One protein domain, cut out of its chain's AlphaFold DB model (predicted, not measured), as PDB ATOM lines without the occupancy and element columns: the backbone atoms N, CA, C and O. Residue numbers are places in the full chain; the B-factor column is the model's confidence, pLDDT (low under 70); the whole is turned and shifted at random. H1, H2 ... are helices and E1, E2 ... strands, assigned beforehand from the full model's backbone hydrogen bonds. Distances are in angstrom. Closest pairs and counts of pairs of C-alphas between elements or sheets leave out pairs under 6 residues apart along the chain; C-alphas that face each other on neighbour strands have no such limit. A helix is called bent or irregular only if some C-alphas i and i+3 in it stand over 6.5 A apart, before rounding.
ATOM      1  N   THR A   3      17.745 170.924  -8.169       92.75
ATOM      2  CA  THR A   3      18.896 170.826  -7.269       92.75
ATOM      3  C   THR A   3      19.626 169.517  -7.508       92.75
ATOM      4  O   THR A   3      18.995 168.463  -7.574       92.75
ATOM      5  N   GLN A   4      20.949 169.588  -7.614       91.38
ATOM      6  CA  GLN A   4      21.830 168.435  -7.752       91.38
ATOM      7  C   GLN A   4      23.051 168.638  -6.857       91.38
ATOM      8  O   GLN A   4      23.697 169.680  -6.924       91.38
ATOM      9  N   ASP A   5      23.353 167.654  -6.005       92.81
ATOM     10  CA  ASP A   5      24.472 167.699  -5.049       92.81
ATOM     11  C   ASP A   5      24.511 168.992  -4.203       92.81
ATOM     12  O   ASP A   5      25.569 169.544  -3.918       92.81
ATOM     13  N   GLY A   6      23.332 169.501  -3.825       93.50
ATOM     14  CA  GLY A   6      23.169 170.745  -3.058       93.50
ATOM     15  C   GLY A   6      23.210 172.037  -3.885       93.50
ATOM     16  O   GLY A   6      22.780 173.074  -3.385       93.50
ATOM     17  N   MET A   7      23.633 171.975  -5.149       95.38
ATOM     18  CA  MET A   7      23.720 173.122  -6.056       95.38
ATOM     19  C   MET A   7      22.418 173.327  -6.837       95.38
ATOM     20  O   MET A   7      21.749 172.363  -7.216       95.38
ATOM     21  N   GLU A   8      22.064 174.578  -7.103       94.75
ATOM     22  CA  GLU A   8      20.938 174.958  -7.952       94.75
ATOM     23  C   GLU A   8      21.370 175.019  -9.414       94.75
ATOM     24  O   GLU A   8      22.449 175.509  -9.721       94.75
ATOM     25  N   TYR A   9      20.511 174.546 -10.317       92.44
ATOM     26  CA  TYR A   9      20.715 174.617 -11.761       92.44
ATOM     27  C   TYR A   9      19.460 175.164 -12.446       92.44
ATOM     28  O   TYR A   9      18.321 174.815 -12.093       92.44
ATOM     29  N   LEU A  10      19.667 176.021 -13.452       91.31
ATOM     30  CA  LEU A  10      18.590 176.485 -14.318       91.31
ATOM     31  C   LEU A  10      17.981 175.282 -15.044       91.31
ATOM     32  O   LEU A  10      18.686 174.452 -15.610       91.31
ATOM     33  N   ASP A  11      16.655 175.215 -15.033       92.75
ATOM     34  CA  ASP A  11      15.894 174.230 -15.794       92.75
ATOM     35  C   ASP A  11      14.988 174.985 -16.770       92.75
ATOM     36  O   ASP A  11      13.888 175.393 -16.380       92.75
ATOM     37  N   PRO A  12      15.441 175.222 -18.013       91.62
ATOM     38  CA  PRO A  12      14.641 175.927 -19.009       91.62
ATOM     39  C   PRO A  12      13.323 175.207 -19.311       91.62
ATOM     40  O   PRO A  12      12.310 175.852 -19.560       91.62
ATOM     41  N   MET A  13      13.312 173.872 -19.237       89.44
ATOM     42  CA  MET A  13      12.153 173.055 -19.598       89.44
ATOM     43  C   MET A  13      11.060 173.097 -18.532       89.44
ATOM     44  O   MET A  13       9.874 173.080 -18.863       89.44
ATOM     45  N   ALA A  14      11.436 173.169 -17.256       92.69
ATOM     46  CA  ALA A  14      10.491 173.324 -16.152       92.69
ATOM     47  C   ALA A  14      10.070 174.785 -15.910       92.69
ATOM     48  O   ALA A  14       9.097 175.031 -15.194       92.69
ATOM     49  N   SER A  15      10.779 175.762 -16.481       94.38
ATOM     50  CA  SER A  15      10.517 177.184 -16.245       94.38
ATOM     51  C   SER A  15       9.295 177.683 -17.026       94.38
ATOM     52  O   SER A  15       9.106 177.347 -18.195       94.38
ATOM     53  N   ARG A  16       8.456 178.508 -16.379       96.25
ATOM     54  CA  ARG A  16       7.377 179.249 -17.066       96.25
ATOM     55  C   ARG A  16       7.946 180.359 -17.940       96.25
ATOM     56  O   ARG A  16       7.530 180.517 -19.081       96.25
ATOM     57  N   ALA A  17       8.920 181.076 -17.394       96.50
ATOM     58  CA  ALA A  17       9.756 182.013 -18.114       96.50
ATOM     59  C   ALA A  17      11.183 181.959 -17.556       96.50
ATOM     60  O   ALA A  17      11.370 181.636 -16.379       96.50
ATOM     61  N   PHE A  18      12.179 182.249 -18.387       95.56
ATOM     62  CA  PHE A  18      13.575 182.395 -17.975       95.56
ATOM     63  C   PHE A  18      14.282 183.428 -18.850       95.56
ATOM     64  O   PHE A  18      13.908 183.634 -20.003       95.56
ATOM     65  N   ALA A  19      15.315 184.064 -18.308       94.69
ATOM     66  CA  ALA A  19      16.136 185.014 -19.042       94.69
ATOM     67  C   ALA A  19      17.485 184.389 -19.409       94.69
ATOM     68  O   ALA A  19      18.098 183.688 -18.603       94.69
ATOM     69  N   VAL A  20      17.954 184.674 -20.620       93.56
ATOM     70  CA  VAL A  20      19.350 184.496 -21.023       93.56
ATOM     71  C   VAL A  20      19.955 185.887 -21.107       93.56
ATOM     72  O   VAL A  20      19.631 186.656 -22.013       93.56
ATOM     73  N   ALA A  21      20.770 186.216 -20.110       91.56
ATOM     74  CA  ALA A  21      21.426 187.506 -19.980       91.56
ATOM     75  C   ALA A  21      22.763 187.519 -20.728       91.56
ATOM     76  O   ALA A  21      23.579 186.613 -20.572       91.56
ATOM     77  N   ASP A  22      22.988 188.575 -21.502       89.06
ATOM     78  CA  ASP A  22      24.274 188.926 -22.090       89.06
ATOM     79  C   ASP A  22      24.551 190.409 -21.823       89.06
ATOM     80  O   ASP A  22      24.170 191.316 -22.574       89.06
ATOM     81  N   HIS A  23      25.179 190.661 -20.679       88.19
ATOM     82  CA  HIS A  23      25.572 191.987 -20.224       88.19
ATOM     83  C   HIS A  23      24.401 192.986 -20.142       88.19
ATOM     84  O   HIS A  23      23.733 193.048 -19.122       88.19
ATOM     85  N   GLN A  24      24.157 193.827 -21.152       91.25
ATOM     86  CA  GLN A  24      23.093 194.852 -21.108       91.25
ATOM     87  C   GLN A  24      21.806 194.454 -21.827       91.25
ATOM     88  O   GLN A  24      20.872 195.253 -21.895       91.25
ATOM     89  N   ILE A  25      21.762 193.249 -22.384       92.31
ATOM     90  CA  ILE A  25      20.594 192.716 -23.073       92.31
ATOM     91  C   ILE A  25      20.255 191.378 -22.432       92.31
ATOM     92  O   ILE A  25      21.139 190.567 -22.173       92.31
ATOM     93  N   ALA A  26      18.976 191.129 -22.176       94.62
ATOM     94  CA  ALA A  26      18.507 189.815 -21.764       94.62
ATOM     95  C   ALA A  26      17.321 189.385 -22.622       94.62
ATOM     96  O   ALA A  26      16.312 190.084 -22.712       94.62
ATOM     97  N   HIS A  27      17.438 188.213 -23.241       96.06
ATOM     98  CA  HIS A  27      16.320 187.576 -23.926       96.06
ATOM     99  C   HIS A  27      15.493 186.810 -22.902       96.06
ATOM    100  O   HIS A  27      16.001 185.893 -22.258       96.06
ATOM    101  N   VAL A  28      14.225 187.179 -22.761       97.25
ATOM    102  CA  VAL A  28      13.291 186.530 -21.845       97.25
ATOM    103  C   VAL A  28      12.415 185.590 -22.651       97.25
ATOM    104  O   VAL A  28      11.619 186.025 -23.484       97.25
ATOM    105  N   TYR A  29      12.582 184.301 -22.392       96.94
ATOM    106  CA  TYR A  29      11.800 183.240 -23.000       96.94
ATOM    107  C   TYR A  29      10.612 182.913 -22.110       96.94
ATOM    108  O   TYR A  29      10.787 182.663 -20.916       96.94
ATOM    109  N   VAL A  30       9.420 182.883 -22.686       97.56
ATOM    110  CA  VAL A  30       8.155 182.559 -22.034       97.56
ATOM    111  C   VAL A  30       7.597 181.310 -22.693       97.56
ATOM    112  O   VAL A  30       7.283 181.282 -23.876       97.56
ATOM    113  N   ARG A  31       7.448 180.244 -21.907       95.81
ATOM    114  CA  ARG A  31       7.090 178.921 -22.423       95.81
ATOM    115  C   ARG A  31       5.693 178.879 -23.038       95.81
ATOM    116  O   ARG A  31       5.460 178.097 -23.959       95.81
ATOM    117  N   ARG A  32       4.746 179.627 -22.468       96.50
ATOM    118  CA  ARG A  32       3.337 179.599 -22.871       96.50
ATOM    119  C   ARG A  32       2.786 181.019 -22.998       96.50
ATOM    120  O   ARG A  32       3.050 181.823 -22.103       96.50
ATOM    121  N   PRO A  33       1.999 181.331 -24.042       95.69
ATOM    122  CA  PRO A  33       1.499 182.687 -24.270       95.69
ATOM    123  C   PRO A  33       0.711 183.269 -23.090       95.69
ATOM    124  O   PRO A  33       0.787 184.468 -22.840       95.69
ATOM    125  N   GLU A  34      -0.006 182.440 -22.326       97.44
ATOM    126  CA  GLU A  34      -0.761 182.890 -21.153       97.44
ATOM    127  C   GLU A  34       0.119 183.415 -20.004       97.44
ATOM    128  O   GLU A  34      -0.355 184.189 -19.175       97.44
ATOM    129  N   ASP A  35       1.399 183.026 -19.954       97.75
ATOM    130  CA  ASP A  35       2.352 183.471 -18.933       97.75
ATOM    131  C   ASP A  35       3.037 184.806 -19.328       97.75
ATOM    132  O   ASP A  35       3.774 185.384 -18.522       97.75
ATOM    133  N   LEU A  36       2.801 185.321 -20.544       97.25
ATOM    134  CA  LEU A  36       3.498 186.494 -21.087       97.25
ATOM    135  C   LEU A  36       3.204 187.767 -20.295       97.25
ATOM    136  O   LEU A  36       4.132 188.471 -19.903       97.25
ATOM    137  N   GLU A  37       1.931 188.045 -20.020       97.00
ATOM    138  CA  GLU A  37       1.546 189.284 -19.336       97.00
ATOM    139  C   GLU A  37       2.016 189.294 -17.879       97.00
ATOM    140  O   GLU A  37       2.531 190.296 -17.389       97.00
ATOM    141  N   ALA A  38       1.946 188.144 -17.204       97.62
ATOM    142  CA  ALA A  38       2.493 187.992 -15.858       97.62
ATOM    143  C   ALA A  38       4.020 188.173 -15.839       97.62
ATOM    144  O   ALA A  38       4.557 188.789 -14.919       97.62
ATOM    145  N   THR A  39       4.720 187.666 -16.860       97.69
ATOM    146  CA  THR A  39       6.173 187.846 -17.004       97.69
ATOM    147  C   THR A  39       6.522 189.311 -17.244       97.69
ATOM    148  O   THR A  39       7.420 189.839 -16.595       97.69
ATOM    149  N   ARG A  40       5.784 189.991 -18.130       97.25
ATOM    150  CA  ARG A  40       5.946 191.425 -18.382       97.25
ATOM    151  C   ARG A  40       5.747 192.232 -17.101       97.25
ATOM    152  O   ARG A  40       6.604 193.042 -16.769       97.25
ATOM    153  N   ALA A  41       4.667 191.975 -16.367       96.88
ATOM    154  CA  ALA A  41       4.367 192.665 -15.117       96.88
ATOM    155  C   ALA A  41       5.452 192.447 -14.049       96.88
ATOM    156  O   ALA A  41       5.819 193.385 -13.352       96.88
ATOM    157  N   ALA A  42       6.012 191.236 -13.954       96.12
ATOM    158  CA  ALA A  42       7.097 190.939 -13.016       96.12
ATOM    159  C   ALA A  42       8.409 191.682 -13.337       96.12
ATOM    160  O   ALA A  42       9.229 191.876 -12.443       96.12
ATOM    161  N   LEU A  43       8.615 192.077 -14.598       96.88
ATOM    162  CA  LEU A  43       9.817 192.775 -15.061       96.88
ATOM    163  C   LEU A  43       9.638 194.294 -15.175       96.88
ATOM    164  O   LEU A  43      10.633 195.008 -15.168       96.88
ATOM    165  N   ALA A  44       8.402 194.786 -15.295       92.88
ATOM    166  CA  ALA A  44       8.107 196.184 -15.618       92.88
ATOM    167  C   ALA A  44       8.714 197.188 -14.624       92.88
ATOM    168  O   ALA A  44       9.232 198.216 -15.049       92.88
ATOM    169  N   ASP A  45       8.695 196.858 -13.330       91.69
ATOM    170  CA  ASP A  45       9.178 197.731 -12.252       91.69
ATOM    171  C   ASP A  45      10.528 197.271 -11.670       91.69
ATOM    172  O   ASP A  45      10.920 197.699 -10.580       91.69
ATOM    173  N   LEU A  46      11.238 196.363 -12.352       95.19
ATOM    174  CA  LEU A  46      12.509 195.849 -11.848       95.19
ATOM    175  C   LEU A  46      13.617 196.906 -12.024       95.19
ATOM    176  O   LEU A  46      13.906 197.294 -13.160       95.19
ATOM    177  N   PRO A  47      14.291 197.341 -10.939       93.88
ATOM    178  CA  PRO A  47      15.402 198.282 -11.042       93.88
ATOM    179  C   PRO A  47      16.508 197.754 -11.959       93.88
ATOM    180  O   PRO A  47      16.836 196.565 -11.927       93.88
ATOM    181  N   GLY A  48      17.104 198.636 -12.760       92.88
ATOM    182  CA  GLY A  48      18.146 198.270 -13.717       92.88
ATOM    183  C   GLY A  48      17.632 197.877 -15.103       92.88
ATOM    184  O   GLY A  48      18.454 197.755 -16.010       92.88
ATOM    185  N   ILE A  49      16.316 197.720 -15.311       95.56
ATOM    186  CA  ILE A  49      15.713 197.592 -16.649       95.56
ATOM    187  C   ILE A  49      15.285 198.981 -17.135       95.56
ATOM    188  O   ILE A  49      14.399 199.600 -16.561       95.56
ATOM    189  N   GLU A  50      15.869 199.456 -18.236       94.00
ATOM    190  CA  GLU A  50      15.426 200.703 -18.873       94.00
ATOM    191  C   GLU A  50      14.212 200.471 -19.770       94.00
ATOM    192  O   GLU A  50      13.296 201.289 -19.820       94.00
ATOM    193  N   GLN A  51      14.245 199.389 -20.553       94.88
ATOM    194  CA  GLN A  51      13.232 199.109 -21.567       94.88
ATOM    195  C   GLN A  51      12.973 197.612 -21.657       94.88
ATOM    196  O   GLN A  51      13.902 196.805 -21.640       94.88
ATOM    197  N   LEU A  52      11.702 197.253 -21.818       96.69
ATOM    198  CA  LEU A  52      11.262 195.891 -22.077       96.69
ATOM    199  C   LEU A  52      10.580 195.855 -23.445       96.69
ATOM    200  O   LEU A  52       9.459 196.333 -23.608       96.69
ATOM    201  N   LEU A  53      11.288 195.323 -24.436       96.19
ATOM    202  CA  LEU A  53      10.832 195.250 -25.815       96.19
ATOM    203  C   LEU A  53       9.921 194.042 -26.019       96.19
ATOM    204  O   LEU A  53      10.292 192.913 -25.695       96.19
ATOM    205  N   ASP A  54       8.762 194.286 -26.617       95.50
ATOM    206  CA  ASP A  54       7.892 193.264 -27.196       95.50
ATOM    207  C   ASP A  54       8.137 193.128 -28.704       95.50
ATOM    208  O   ASP A  54       9.181 193.544 -29.200       95.50
ATOM    209  N   ASP A  55       7.220 192.519 -29.452       94.50
ATOM    210  CA  ASP A  55       7.408 192.272 -30.884       94.50
ATOM    211  C   ASP A  55       7.637 193.551 -31.703       94.50
ATOM    212  O   ASP A  55       8.534 193.584 -32.546       94.50
ATOM    213  N   GLU A  56       6.894 194.626 -31.437       94.94
ATOM    214  CA  GLU A  56       7.073 195.895 -32.156       94.94
ATOM    215  C   GLU A  56       8.359 196.612 -31.719       94.94
ATOM    216  O   GLU A  56       9.095 197.155 -32.552       94.94
ATOM    217  N   GLY A  57       8.697 196.539 -30.427       95.12
ATOM    218  CA  GLY A  57       9.981 197.023 -29.920       95.12
ATOM    219  C   GLY A  57      11.165 196.284 -30.555       95.12
ATOM    220  O   GLY A  57      12.088 196.906 -31.081       95.12
ATOM    221  N   LYS A  58      11.121 194.948 -30.592       95.81
ATOM    222  CA  LYS A  58      12.157 194.106 -31.208       95.81
ATOM    223  C   LYS A  58      12.351 194.454 -32.682       95.81
ATOM    224  O   LYS A  58      13.494 194.614 -33.102       95.81
ATOM    225  N   LYS A  59      11.278 194.641 -33.461       95.25
ATOM    226  CA  LYS A  59      11.371 195.066 -34.873       95.25
ATOM    227  C   LYS A  59      12.060 196.416 -35.020       95.25
ATOM    228  O   LYS A  59      12.992 196.540 -35.813       95.25
ATOM    229  N   THR A  60      11.642 197.396 -34.220       94.75
ATOM    230  CA  THR A  60      12.214 198.754 -34.215       94.75
ATOM    231  C   THR A  60      13.719 198.742 -33.941       94.75
ATOM    232  O   THR A  60      14.468 199.504 -34.546       94.75
ATOM    233  N   HIS A  61      14.174 197.841 -33.068       91.00
ATOM    234  CA  HIS A  61      15.580 197.688 -32.697       91.00
ATOM    235  C   HIS A  61      16.349 196.653 -33.537       91.00
ATOM    236  O   HIS A  61      17.509 196.376 -33.236       91.00
ATOM    237  N   HIS A  62      15.741 196.090 -34.588       93.00
ATOM    238  CA  HIS A  62      16.321 195.029 -35.424       93.00
ATOM    239  C   HIS A  62      16.710 193.749 -34.656       93.00
ATOM    240  O   HIS A  62      17.656 193.051 -35.015       93.00
ATOM    241  N   LEU A  63      15.952 193.427 -33.607       92.50
ATOM    242  CA  LEU A  63      16.085 192.230 -32.767       92.50
ATOM    243  C   LEU A  63      14.982 191.192 -33.032       92.50
ATOM    244  O   LEU A  63      14.904 190.185 -32.327       92.50
ATOM    245  N   ASP A  64      14.115 191.426 -34.019       92.81
ATOM    246  CA  ASP A  64      13.071 190.482 -34.429       92.81
ATOM    247  C   ASP A  64      13.690 189.303 -35.195       92.81
ATOM    248  O   ASP A  64      13.919 189.350 -36.405       92.81
ATOM    249  N   HIS A  65      14.054 188.260 -34.450       95.56
ATOM    250  CA  HIS A  65      14.678 187.048 -34.960       95.56
ATOM    251  C   HIS A  65      14.021 185.825 -34.301       95.56
ATOM    252  O   HIS A  65      13.726 185.880 -33.109       95.56
ATOM    253  N   PRO A  66      13.883 184.672 -34.987       93.81
ATOM    254  CA  PRO A  66      13.277 183.461 -34.409       93.81
ATOM    255  C   PRO A  66      13.974 182.882 -33.165       93.81
ATOM    256  O   PRO A  66      13.477 181.938 -32.563       93.81
ATOM    257  N   ARG A  67      15.164 183.389 -32.822       93.75
ATOM    258  CA  ARG A  67      15.919 183.026 -31.608       93.75
ATOM    259  C   ARG A  67      15.864 184.103 -30.527       93.75
ATOM    260  O   ARG A  67      16.528 183.956 -29.514       93.75
ATOM    261  N   SER A  68      15.142 185.189 -30.755       95.44
ATOM    262  CA  SER A  68      14.888 186.174 -29.718       95.44
ATOM    263  C   SER A  68      13.755 185.672 -28.834       95.44
ATOM    264  O   SER A  68      12.773 185.138 -29.345       95.44
ATOM    265  N   GLY A  69      13.888 185.856 -27.521       96.06
ATOM    266  CA  GLY A  69      12.794 185.600 -26.588       96.06
ATOM    267  C   GLY A  69      11.539 186.426 -26.900       96.06
ATOM    268  O   GLY A  69      11.571 187.408 -27.655       96.06
ATOM    269  N   GLU A  70      10.426 186.031 -26.292       97.25
ATOM    270  CA  GLU A  70       9.139 186.719 -26.385       97.25
ATOM    271  C   GLU A  70       9.276 188.185 -25.959       97.25
ATOM    272  O   GLU A  70       8.710 189.061 -26.610       97.25
ATOM    273  N   LEU A  71      10.121 188.460 -24.960       97.69
ATOM    274  CA  LEU A  71      10.512 189.809 -24.556       97.69
ATOM    275  C   LEU A  71      12.038 189.970 -24.601       97.69
ATOM    276  O   LEU A  71      12.791 189.010 -24.414       97.69
ATOM    277  N   VAL A  72      12.509 191.201 -24.804       97.19
ATOM    278  CA  VAL A  72      13.929 191.558 -24.662       97.19
ATOM    279  C   VAL A  72      14.068 192.709 -23.677       97.19
ATOM    280  O   VAL A  72      13.557 193.799 -23.919       97.19
ATOM    281  N   ALA A  73      14.767 192.477 -22.572       96.25
ATOM    282  CA  ALA A  73      15.082 193.511 -21.597       96.25
ATOM    283  C   ALA A  73      16.392 194.212 -21.969       96.25
ATOM    284  O   ALA A  73      17.387 193.562 -22.300       96.25
ATOM    285  N   ILE A  74      16.393 195.538 -21.882       94.44
ATOM    286  CA  ILE A  74      17.571 196.385 -22.048       94.44
ATOM    287  C   ILE A  74      17.883 197.028 -20.702       94.44
ATOM    288  O   ILE A  74      17.018 197.664 -20.099       94.44
ATOM    289  N   ALA A  75      19.126 196.883 -20.251       93.31
ATOM    290  CA  ALA A  75      19.578 197.455 -18.994       93.31
ATOM    291  C   ALA A  75      19.697 198.989 -19.053       93.31
ATOM    292  O   ALA A  75      19.945 199.576 -20.118       93.31
ATOM    293  N   GLU A  76      19.586 199.622 -17.887       91.94
ATOM    294  CA  GLU A  76      19.956 201.022 -17.669       91.94
ATOM    295  C   GLU A  76      21.435 201.289 -18.036       91.94
ATOM    296  O   GLU A  76      22.252 200.361 -18.092       91.94
ATOM    297  N   PRO A  77      21.825 202.549 -18.319       87.38
ATOM    298  CA  PRO A  77      23.182 202.885 -18.763       87.38
ATOM    299  C   PRO A  77      24.309 202.522 -17.787       87.38
ATOM    300  O   PRO A  77      25.463 202.450 -18.193       87.38
ATOM    301  N   ASP A  78      24.015 202.326 -16.513       86.06
ATOM    302  CA  ASP A  78      24.955 201.939 -15.462       86.06
ATOM    303  C   ASP A  78      24.622 200.577 -14.838       86.06
ATOM    304  O   ASP A  78      25.257 200.173 -13.864       86.06
ATOM    305  N   ALA A  79      23.702 199.832 -15.459       89.69
ATOM    306  CA  ALA A  79      23.300 198.495 -15.054       89.69
ATOM    307  C   ALA A  79      23.688 197.426 -16.087       89.69
ATOM    308  O   ALA A  79      23.930 197.685 -17.274       89.69
ATOM    309  N   TRP A  80      23.737 196.187 -15.608       89.62
ATOM    310  CA  TRP A  80      23.920 194.984 -16.408       89.62
ATOM    311  C   TRP A  80      23.225 193.801 -15.727       89.62
ATOM    312  O   TRP A  80      22.963 193.825 -14.525       89.62
ATOM    313  N   PHE A  81      22.918 192.772 -16.505       90.94
ATOM    314  CA  PHE A  81      22.281 191.545 -16.061       90.94
ATOM    315  C   PHE A  81      23.328 190.445 -15.892       90.94
ATOM    316  O   PHE A  81      24.097 190.155 -16.812       90.94
ATOM    317  N   THR A  82      23.332 189.811 -14.724       90.62
ATOM    318  CA  THR A  82      24.111 188.597 -14.471       90.62
ATOM    319  C   THR A  82      23.330 187.373 -14.963       90.62
ATOM    320  O   THR A  82      22.106 187.411 -15.090       90.62
ATOM    321  N   TYR A  83      24.015 186.254 -15.222       90.38
ATOM    322  CA  TYR A  83      23.339 184.977 -15.511       90.38
ATOM    323  C   TYR A  83      22.899 184.238 -14.237       90.38
ATOM    324  O   TYR A  83      22.353 183.134 -14.322       90.38
ATOM    325  N   TYR A  84      23.207 184.795 -13.064       92.38
ATOM    326  CA  TYR A  84      23.064 184.117 -11.786       92.38
ATOM    327  C   TYR A  84      21.599 183.825 -11.533       92.38
ATOM    328  O   TYR A  84      20.777 184.714 -11.332       92.38
ATOM    329  N   TYR A  85      21.279 182.545 -11.588       91.69
ATOM    330  CA  TYR A  85      19.928 182.077 -11.383       91.69
ATOM    331  C   TYR A  85      19.752 181.589  -9.937       91.69
ATOM    332  O   TYR A  85      18.651 181.656  -9.415       91.69
ATOM    333  N   TRP A  86      20.807 181.147  -9.248       93.31
ATOM    334  CA  TRP A  86      20.697 180.713  -7.852       93.31
ATOM    335  C   TRP A  86      20.371 181.887  -6.920       93.31
ATOM    336  O   TRP A  86      20.768 183.024  -7.168       93.31
ATOM    337  N   LEU A  87      19.644 181.601  -5.839       89.44
ATOM    338  CA  LEU A  87      19.245 182.616  -4.850       89.44
ATOM    339  C   LEU A  87      20.148 182.635  -3.610       89.44
ATOM    340  O   LEU A  87      20.101 183.580  -2.827       89.44
ATOM    341  N   ASP A  88      20.943 181.584  -3.424       93.44
ATOM    342  CA  ASP A  88      21.880 181.423  -2.315       93.44
ATOM    343  C   ASP A  88      23.246 181.011  -2.872       93.44
ATOM    344  O   ASP A  88      23.369 179.965  -3.512       93.44
ATOM    345  N   ASP A  89      24.272 181.825  -2.625       93.75
ATOM    346  CA  ASP A  89      25.644 181.572  -3.081       93.75
ATOM    347  C   ASP A  89      26.219 180.262  -2.530       93.75
ATOM    348  O   ASP A  89      27.056 179.633  -3.181       93.75
ATOM    349  N   ALA A  90      25.734 179.777  -1.379       94.44
ATOM    350  CA  ALA A  90      26.109 178.460  -0.861       94.44
ATOM    351  C   ALA A  90      25.602 177.304  -1.742       94.44
ATOM    352  O   ALA A  90      26.079 176.173  -1.624       94.44
ATOM    353  N   ARG A  91      24.642 177.585  -2.630       95.81
ATOM    354  CA  ARG A  91      24.045 176.649  -3.588       95.81
ATOM    355  C   ARG A  91      24.433 176.980  -5.031       95.81
ATOM    356  O   ARG A  91      23.894 176.365  -5.951       95.81
ATOM    357  N   ALA A  92      25.365 177.908  -5.247       95.25
ATOM    358  CA  ALA A  92      25.871 178.213  -6.577       95.25
ATOM    359  C   ALA A  92      26.500 176.960  -7.228       95.25
ATOM    360  O   ALA A  92      27.146 176.160  -6.542       95.25
ATOM    361  N   PRO A  93      26.358 176.775  -8.552       94.62
ATOM    362  CA  PRO A  93      27.053 175.714  -9.268       94.62
ATOM    363  C   PRO A  93      28.570 175.776  -9.075       94.62
ATOM    364  O   PRO A  93      29.170 176.850  -9.082       94.62
ATOM    365  N   ASP A  94      29.227 174.617  -9.028       91.88
ATOM    366  CA  ASP A  94      30.678 174.535  -8.824       91.88
ATOM    367  C   ASP A  94      31.506 175.247  -9.907       91.88
ATOM    368  O   ASP A  94      32.644 175.647  -9.658       91.88
ATOM    369  N   PHE A  95      30.942 175.414 -11.104       93.06
ATOM    370  CA  PHE A  95      31.567 176.138 -12.205       93.06
ATOM    371  C   PHE A  95      31.499 177.661 -12.059       93.06
ATOM    372  O   PHE A  95      32.245 178.345 -12.753       93.06
ATOM    373  N   ALA A  96      30.640 178.207 -11.190       94.00
ATOM    374  CA  ALA A  96      30.453 179.652 -11.054       94.00
ATOM    375  C   ALA A  96      31.756 180.352 -10.621       94.00
ATOM    376  O   ALA A  96      32.127 181.381 -11.179       94.00
ATOM    377  N   GLN A  97      32.523 179.715  -9.731       94.38
ATOM    378  CA  GLN A  97      33.817 180.211  -9.238       94.38
ATOM    379  C   GLN A  97      35.018 179.847 -10.135       94.38
ATOM    380  O   GLN A  97      36.175 180.064  -9.755       94.38
ATOM    381  N   LEU A  98      34.770 179.260 -11.308       94.00
ATOM    382  CA  LEU A  98      35.789 178.861 -12.279       94.00
ATOM    383  C   LEU A  98      35.711 179.743 -13.527       94.00
ATOM    384  O   LEU A  98      34.699 180.386 -13.777       94.00
ATOM    385  N   VAL A  99      36.773 179.713 -14.332       90.81
ATOM    386  CA  VAL A  99      36.732 180.169 -15.727       90.81
ATOM    387  C   VAL A  99      36.261 178.984 -16.568       90.81
ATOM    388  O   VAL A  99      37.057 178.077 -16.824       90.81
ATOM    389  N   GLU A 100      34.974 178.931 -16.924       89.12
ATOM    390  CA  GLU A 100      34.389 177.760 -17.601       89.12
ATOM    391  C   GLU A 100      33.355 178.125 -18.674       89.12
ATOM    392  O   GLU A 100      32.147 178.187 -18.434       89.12
ATOM    393  N   ILE A 101      33.851 178.264 -19.903       83.75
ATOM    394  CA  ILE A 101      33.067 178.710 -21.060       83.75
ATOM    395  C   ILE A 101      31.992 177.716 -21.521       83.75
ATOM    396  O   ILE A 101      31.082 178.110 -22.240       83.75
ATOM    397  N   HIS A 102      32.082 176.428 -21.159       86.00
ATOM    398  CA  HIS A 102      31.130 175.422 -21.652       86.00
ATOM    399  C   HIS A 102      29.933 175.219 -20.724       86.00
ATOM    400  O   HIS A 102      28.904 174.706 -21.161       86.00
ATOM    401  N   ARG A 103      30.078 175.552 -19.433       88.81
ATOM    402  CA  ARG A 103      29.022 175.351 -18.425       88.81
ATOM    403  C   ARG A 103      28.328 176.650 -18.036       88.81
ATOM    404  O   ARG A 103      27.166 176.588 -17.639       88.81
ATOM    405  N   LYS A 104      28.998 177.801 -18.158       88.75
ATOM    406  CA  LYS A 104      28.366 179.097 -17.911       88.75
ATOM    407  C   LYS A 104      27.462 179.492 -19.083       88.75
ATOM    408  O   LYS A 104      27.915 179.494 -20.228       88.75
ATOM    409  N   PRO A 105      26.180 179.807 -18.828       83.12
ATOM    410  CA  PRO A 105      25.257 180.250 -19.862       83.12
ATOM    411  C   PRO A 105      25.523 181.723 -20.202       83.12
ATOM    412  O   PRO A 105      24.827 182.609 -19.718       83.12
ATOM    413  N   GLY A 106      26.542 181.970 -21.027       78.00
ATOM    414  CA  GLY A 106      26.929 183.309 -21.476       78.00
ATOM    415  C   GLY A 106      28.300 183.752 -20.967       78.00
ATOM    416  O   GLY A 106      29.043 182.977 -20.364       78.00
ATOM    417  N   TYR A 107      28.646 185.005 -21.259       82.31
ATOM    418  CA  TYR A 107      29.895 185.607 -20.813       82.31
ATOM    419  C   TYR A 107      29.774 186.102 -19.370       82.31
ATOM    420  O   TYR A 107      28.851 186.841 -19.035       82.31
ATOM    421  N   ASP A 108      30.731 185.713 -18.530       88.69
ATOM    422  CA  ASP A 108      30.803 186.137 -17.139       88.69
ATOM    423  C   ASP A 108      31.985 187.100 -16.927       88.69
ATOM    424  O   ASP A 108      33.136 186.662 -16.823       88.69
ATOM    425  N   PRO A 109      31.741 188.421 -16.876       88.00
ATOM    426  CA  PRO A 109      32.817 189.400 -16.790       88.00
ATOM    427  C   PRO A 109      33.617 189.310 -15.482       88.00
ATOM    428  O   PRO A 109      34.780 189.733 -15.464       88.00
ATOM    429  N   VAL A 110      33.066 188.738 -14.399       90.56
ATOM    430  CA  VAL A 110      33.826 188.605 -13.145       90.56
ATOM    431  C   VAL A 110      34.947 187.571 -13.216       90.56
ATOM    432  O   VAL A 110      35.853 187.607 -12.385       90.56
ATOM    433  N   GLU A 111      34.972 186.712 -14.240       90.56
ATOM    434  CA  GLU A 111      36.072 185.766 -14.480       90.56
ATOM    435  C   GLU A 111      37.433 186.440 -14.678       90.56
ATOM    436  O   GLU A 111      38.479 185.810 -14.506       90.56
ATOM    437  N   LEU A 112      37.436 187.730 -15.020       90.44
ATOM    438  CA  LEU A 112      38.648 188.536 -15.150       90.44
ATOM    439  C   LEU A 112      39.271 188.910 -13.794       90.44
ATOM    440  O   LEU A 112      40.368 189.472 -13.755       90.44
ATOM    441  N   PHE A 113      38.591 188.605 -12.687       92.50
ATOM    442  CA  PHE A 113      38.985 188.973 -11.336       92.50
ATOM    443  C   PHE A 113      39.263 187.734 -10.483       92.50
ATOM    444  O   PHE A 113      38.654 186.677 -10.631       92.50
ATOM    445  N   MET A 114      40.195 187.890  -9.544       93.56
ATOM    446  CA  MET A 114      40.270 187.010  -8.381       93.56
ATOM    447  C   MET A 114      39.331 187.554  -7.312       93.56
ATOM    448  O   MET A 114      39.271 188.772  -7.137       93.56
ATOM    449  N   ASP A 115      38.651 186.662  -6.601       94.50
ATOM    450  CA  ASP A 115      37.678 186.996  -5.571       94.50
ATOM    451  C   ASP A 115      38.283 187.970  -4.545       94.50
ATOM    452  O   ASP A 115      39.199 187.593  -3.804       94.50
ATOM    453  N   PRO A 116      37.818 189.235  -4.511       92.50
ATOM    454  CA  PRO A 116      38.365 190.241  -3.615       92.50
ATOM    455  C   PRO A 116      37.939 190.024  -2.158       92.50
ATOM    456  O   PRO A 116      38.572 190.591  -1.267       92.50
ATOM    457  N   GLN A 117      36.894 189.227  -1.909       92.75
ATOM    458  CA  GLN A 117      36.398 188.922  -0.566       92.75
ATOM    459  C   GLN A 117      37.143 187.742   0.073       92.75
ATOM    460  O   GLN A 117      37.058 187.545   1.286       92.75
ATOM    461  N   ASP A 118      37.914 186.975  -0.708       93.25
ATOM    462  CA  ASP A 118      38.733 185.873  -0.205       93.25
ATOM    463  C   ASP A 118      40.201 186.307   0.011       93.25
ATOM    464  O   ASP A 118      40.995 186.356  -0.938       93.25
ATOM    465  N   PRO A 119      40.638 186.540   1.266       94.44
ATOM    466  CA  PRO A 119      42.011 186.957   1.558       94.44
ATOM    467  C   PRO A 119      43.062 185.900   1.177       94.44
ATOM    468  O   PRO A 119      44.245 186.221   1.038       94.44
ATOM    469  N   TYR A 120      42.656 184.642   0.983       95.88
ATOM    470  CA  TYR A 120      43.532 183.533   0.616       95.88
ATOM    471  C   TYR A 120      43.450 183.164  -0.869       95.88
ATOM    472  O   TYR A 120      44.075 182.181  -1.277       95.88
ATOM    473  N   VAL A 121      42.757 183.945  -1.707       95.75
ATOM    474  CA  VAL A 121      42.523 183.613  -3.124       95.75
ATOM    475  C   VAL A 121      43.817 183.314  -3.892       95.75
ATOM    476  O   VAL A 121      43.914 182.336  -4.637       95.75
ATOM    477  N   ARG A 122      44.886 184.081  -3.633       95.94
ATOM    478  CA  ARG A 122      46.208 183.866  -4.248       95.94
ATOM    479  C   ARG A 122      46.878 182.578  -3.770       95.94
ATOM    480  O   ARG A 122      47.552 181.912  -4.554       95.94
ATOM    481  N   LEU A 123      46.686 182.207  -2.502       96.56
ATOM    482  CA  LEU A 123      47.194 180.950  -1.956       96.56
ATOM    483  C   LEU A 123      46.438 179.754  -2.549       96.56
ATOM    484  O   LEU A 123      47.073 178.772  -2.937       96.56
ATOM    485  N   LYS A 124      45.110 179.852  -2.703       94.88
ATOM    486  CA  LYS A 124      44.303 178.847  -3.414       94.88
ATOM    487  C   LYS A 124      44.783 178.669  -4.854       94.88
ATOM    488  O   LYS A 124      44.999 177.535  -5.285       94.88
ATOM    489  N   ALA A 125      45.029 179.770  -5.570       96.19
ATOM    490  CA  ALA A 125      45.581 179.740  -6.923       96.19
ATOM    491  C   ALA A 125      46.952 179.040  -6.965       96.19
ATOM    492  O   ALA A 125      47.158 178.122  -7.762       96.19
ATOM    493  N   ALA A 126      47.873 179.409  -6.069       97.12
ATOM    494  CA  ALA A 126      49.192 178.787  -5.972       97.12
ATOM    495  C   ALA A 126      49.105 177.280  -5.663       97.12
ATOM    496  O   ALA A 126      49.785 176.476  -6.302       97.12
ATOM    497  N   GLY A 127      48.224 176.877  -4.743       97.25
ATOM    498  CA  GLY A 127      47.971 175.472  -4.422       97.25
ATOM    499  C   GLY A 127      47.388 174.686  -5.602       97.25
ATOM    500  O   GLY A 127      47.821 173.564  -5.879       97.25
ATOM    501  N   ALA A 128      46.456 175.281  -6.350       95.56
ATOM    502  CA  ALA A 128      45.911 174.691  -7.571       95.56
ATOM    503  C   ALA A 128      47.004 174.478  -8.636       95.56
ATOM    504  O   ALA A 128      47.081 173.403  -9.235       95.56
ATOM    505  N   LEU A 129      47.900 175.454  -8.819       97.12
ATOM    506  CA  LEU A 129      49.049 175.344  -9.722       97.12
ATOM    507  C   LEU A 129      50.063 174.286  -9.267       97.12
ATOM    508  O   LEU A 129      50.584 173.545 -10.101       97.12
ATOM    509  N   ALA A 130      50.321 174.166  -7.962       97.50
ATOM    510  CA  ALA A 130      51.186 173.121  -7.422       97.50
ATOM    511  C   ALA A 130      50.620 171.722  -7.715       97.50
ATOM    512  O   ALA A 130      51.331 170.871  -8.246       97.50
ATOM    513  N   ARG A 131      49.319 171.503  -7.477       97.31
ATOM    514  CA  ARG A 131      48.630 170.245  -7.823       97.31
ATOM    515  C   ARG A 131      48.696 169.940  -9.317       97.31
ATOM    516  O   ARG A 131      49.011 168.809  -9.680       97.31
ATOM    517  N   LYS A 132      48.468 170.949 -10.169       96.25
ATOM    518  CA  LYS A 132      48.636 170.837 -11.627       96.25
ATOM    519  C   LYS A 132      50.047 170.363 -11.981       96.25
ATOM    520  O   LYS A 132      50.196 169.429 -12.763       96.25
ATOM    521  N   LYS A 133      51.077 170.981 -11.393       96.75
ATOM    522  CA  LYS A 133      52.487 170.638 -11.638       96.75
ATOM    523  C   LYS A 133      52.840 169.219 -11.180       96.75
ATOM    524  O   LYS A 133      53.677 168.579 -11.801       96.75
ATOM    525  N   LEU A 134      52.182 168.723 -10.133       97.69
ATOM    526  CA  LEU A 134      52.329 167.356  -9.622       97.69
ATOM    527  C   LEU A 134      51.496 166.312 -10.396       97.69
ATOM    528  O   LEU A 134      51.456 165.154  -9.995       97.69
ATOM    529  N   GLY A 135      50.805 166.696 -11.478       96.38
ATOM    530  CA  GLY A 135      49.976 165.783 -12.277       96.38
ATOM    531  C   GLY A 135      48.660 165.375 -11.605       96.38
ATOM    532  O   GLY A 135      47.981 164.460 -12.065       96.38
TER     533      GLY A 135
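This is residues 3 to 135 of the 185 residues of a protein of Streptomyces alboflavus (UniProt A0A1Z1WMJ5). A small, strongly twisted sheet of four strands, E2, E3, E5 and E4, has helix H1 packed over one face; beyond its E2 side lies a loop-rich part with E1 and much of residues 76 to 108, and from there an arm leads through the short helix H3 to helix H4, whose residues 126 to 133 stick out free at the far end. The printed part has 133 residues, with four named helices and five named strands in the order E1 E2 E3 H1 E4 H2 E5 H3 H4; the sheet's order is E2 E3 E5 E4, all antiparallel. The class is mixed, helices and strands, with under half of the residues in named elements. The whole is loose, with a radius of gyration of the C-alphas of 18.1 A, and elongated, spanning 57 by 32 by 26 A.

Begin in the sheet: find C-alpha 17 at (9.756, 182.013, -18.114), where E2 starts its 16.6 A run through residues 17 to 22. E3, residues 25 to 30, comes back over 16.1 A; E5 holds residues 71 to 75, 13.1 A, and E4 residues 49 to 53, 10.6 A. H1, residues 33 to 44, covers 17.3 A and is irregular, with C-alphas 34 and 37 7.0 A apart. H2 is residues 55 to 60, 8.7 A; E1 is residues 7 to 9, 6.6 A. H3, residues 109 to 112, 6.1 A, is neither bent nor irregular, but only just. H4, residues 121 to 133, runs 18.4 A to C-alpha 133 at (52.487, 170.638, -11.638).

Look first at the hairpin E2 and E3, antiparallel at 162 degrees, where N 20 and O 27 are 2.8 A apart, within hydrogen-bond range. E3 and E5 are antiparallel at 153 degrees, with N 26 to O 73 at 2.9 A; E5 and E4 at 155 degrees, with N 74 to O 51 at 2.8 A. H1 is on the sheet at a height of 8.1 A, over E3 and E5, and runs along the strands, at 17 degrees to E3 on the local plane; its closest C-alphas to E3 are those of Leu 36 and Val 30, 6.2 A. E3, H1 and E4 form a split strand-helix-strand unit, two strands running the same way with E5 between them, its crossover right-handed; H1 and the sheet make two layers. H2 only grazes the sheet, its Lys 58 and Val 72 C-alphas being closest to E5 at 7.2 A. E1 pairs with no named strand, but its residues 7 to 8 pair antiparallel with residues 3 to 4. H3 and H4 are not on the sheet and are apart. Every O i to N i+4 pair is within hydrogen-bond range in H2 and H4, 6 of 8 in H1, and H3 is too short for one.

The farthest C-alphas are those of Glu 56 and Leu 134, 58.1 A apart. The printed part has no cut; the long link is E5 to H3, 33 residues. Residues 116 to 121 and 126 to 135 stand free. Mean pLDDT of the printed part is 93.5, and no printed residue is under 70.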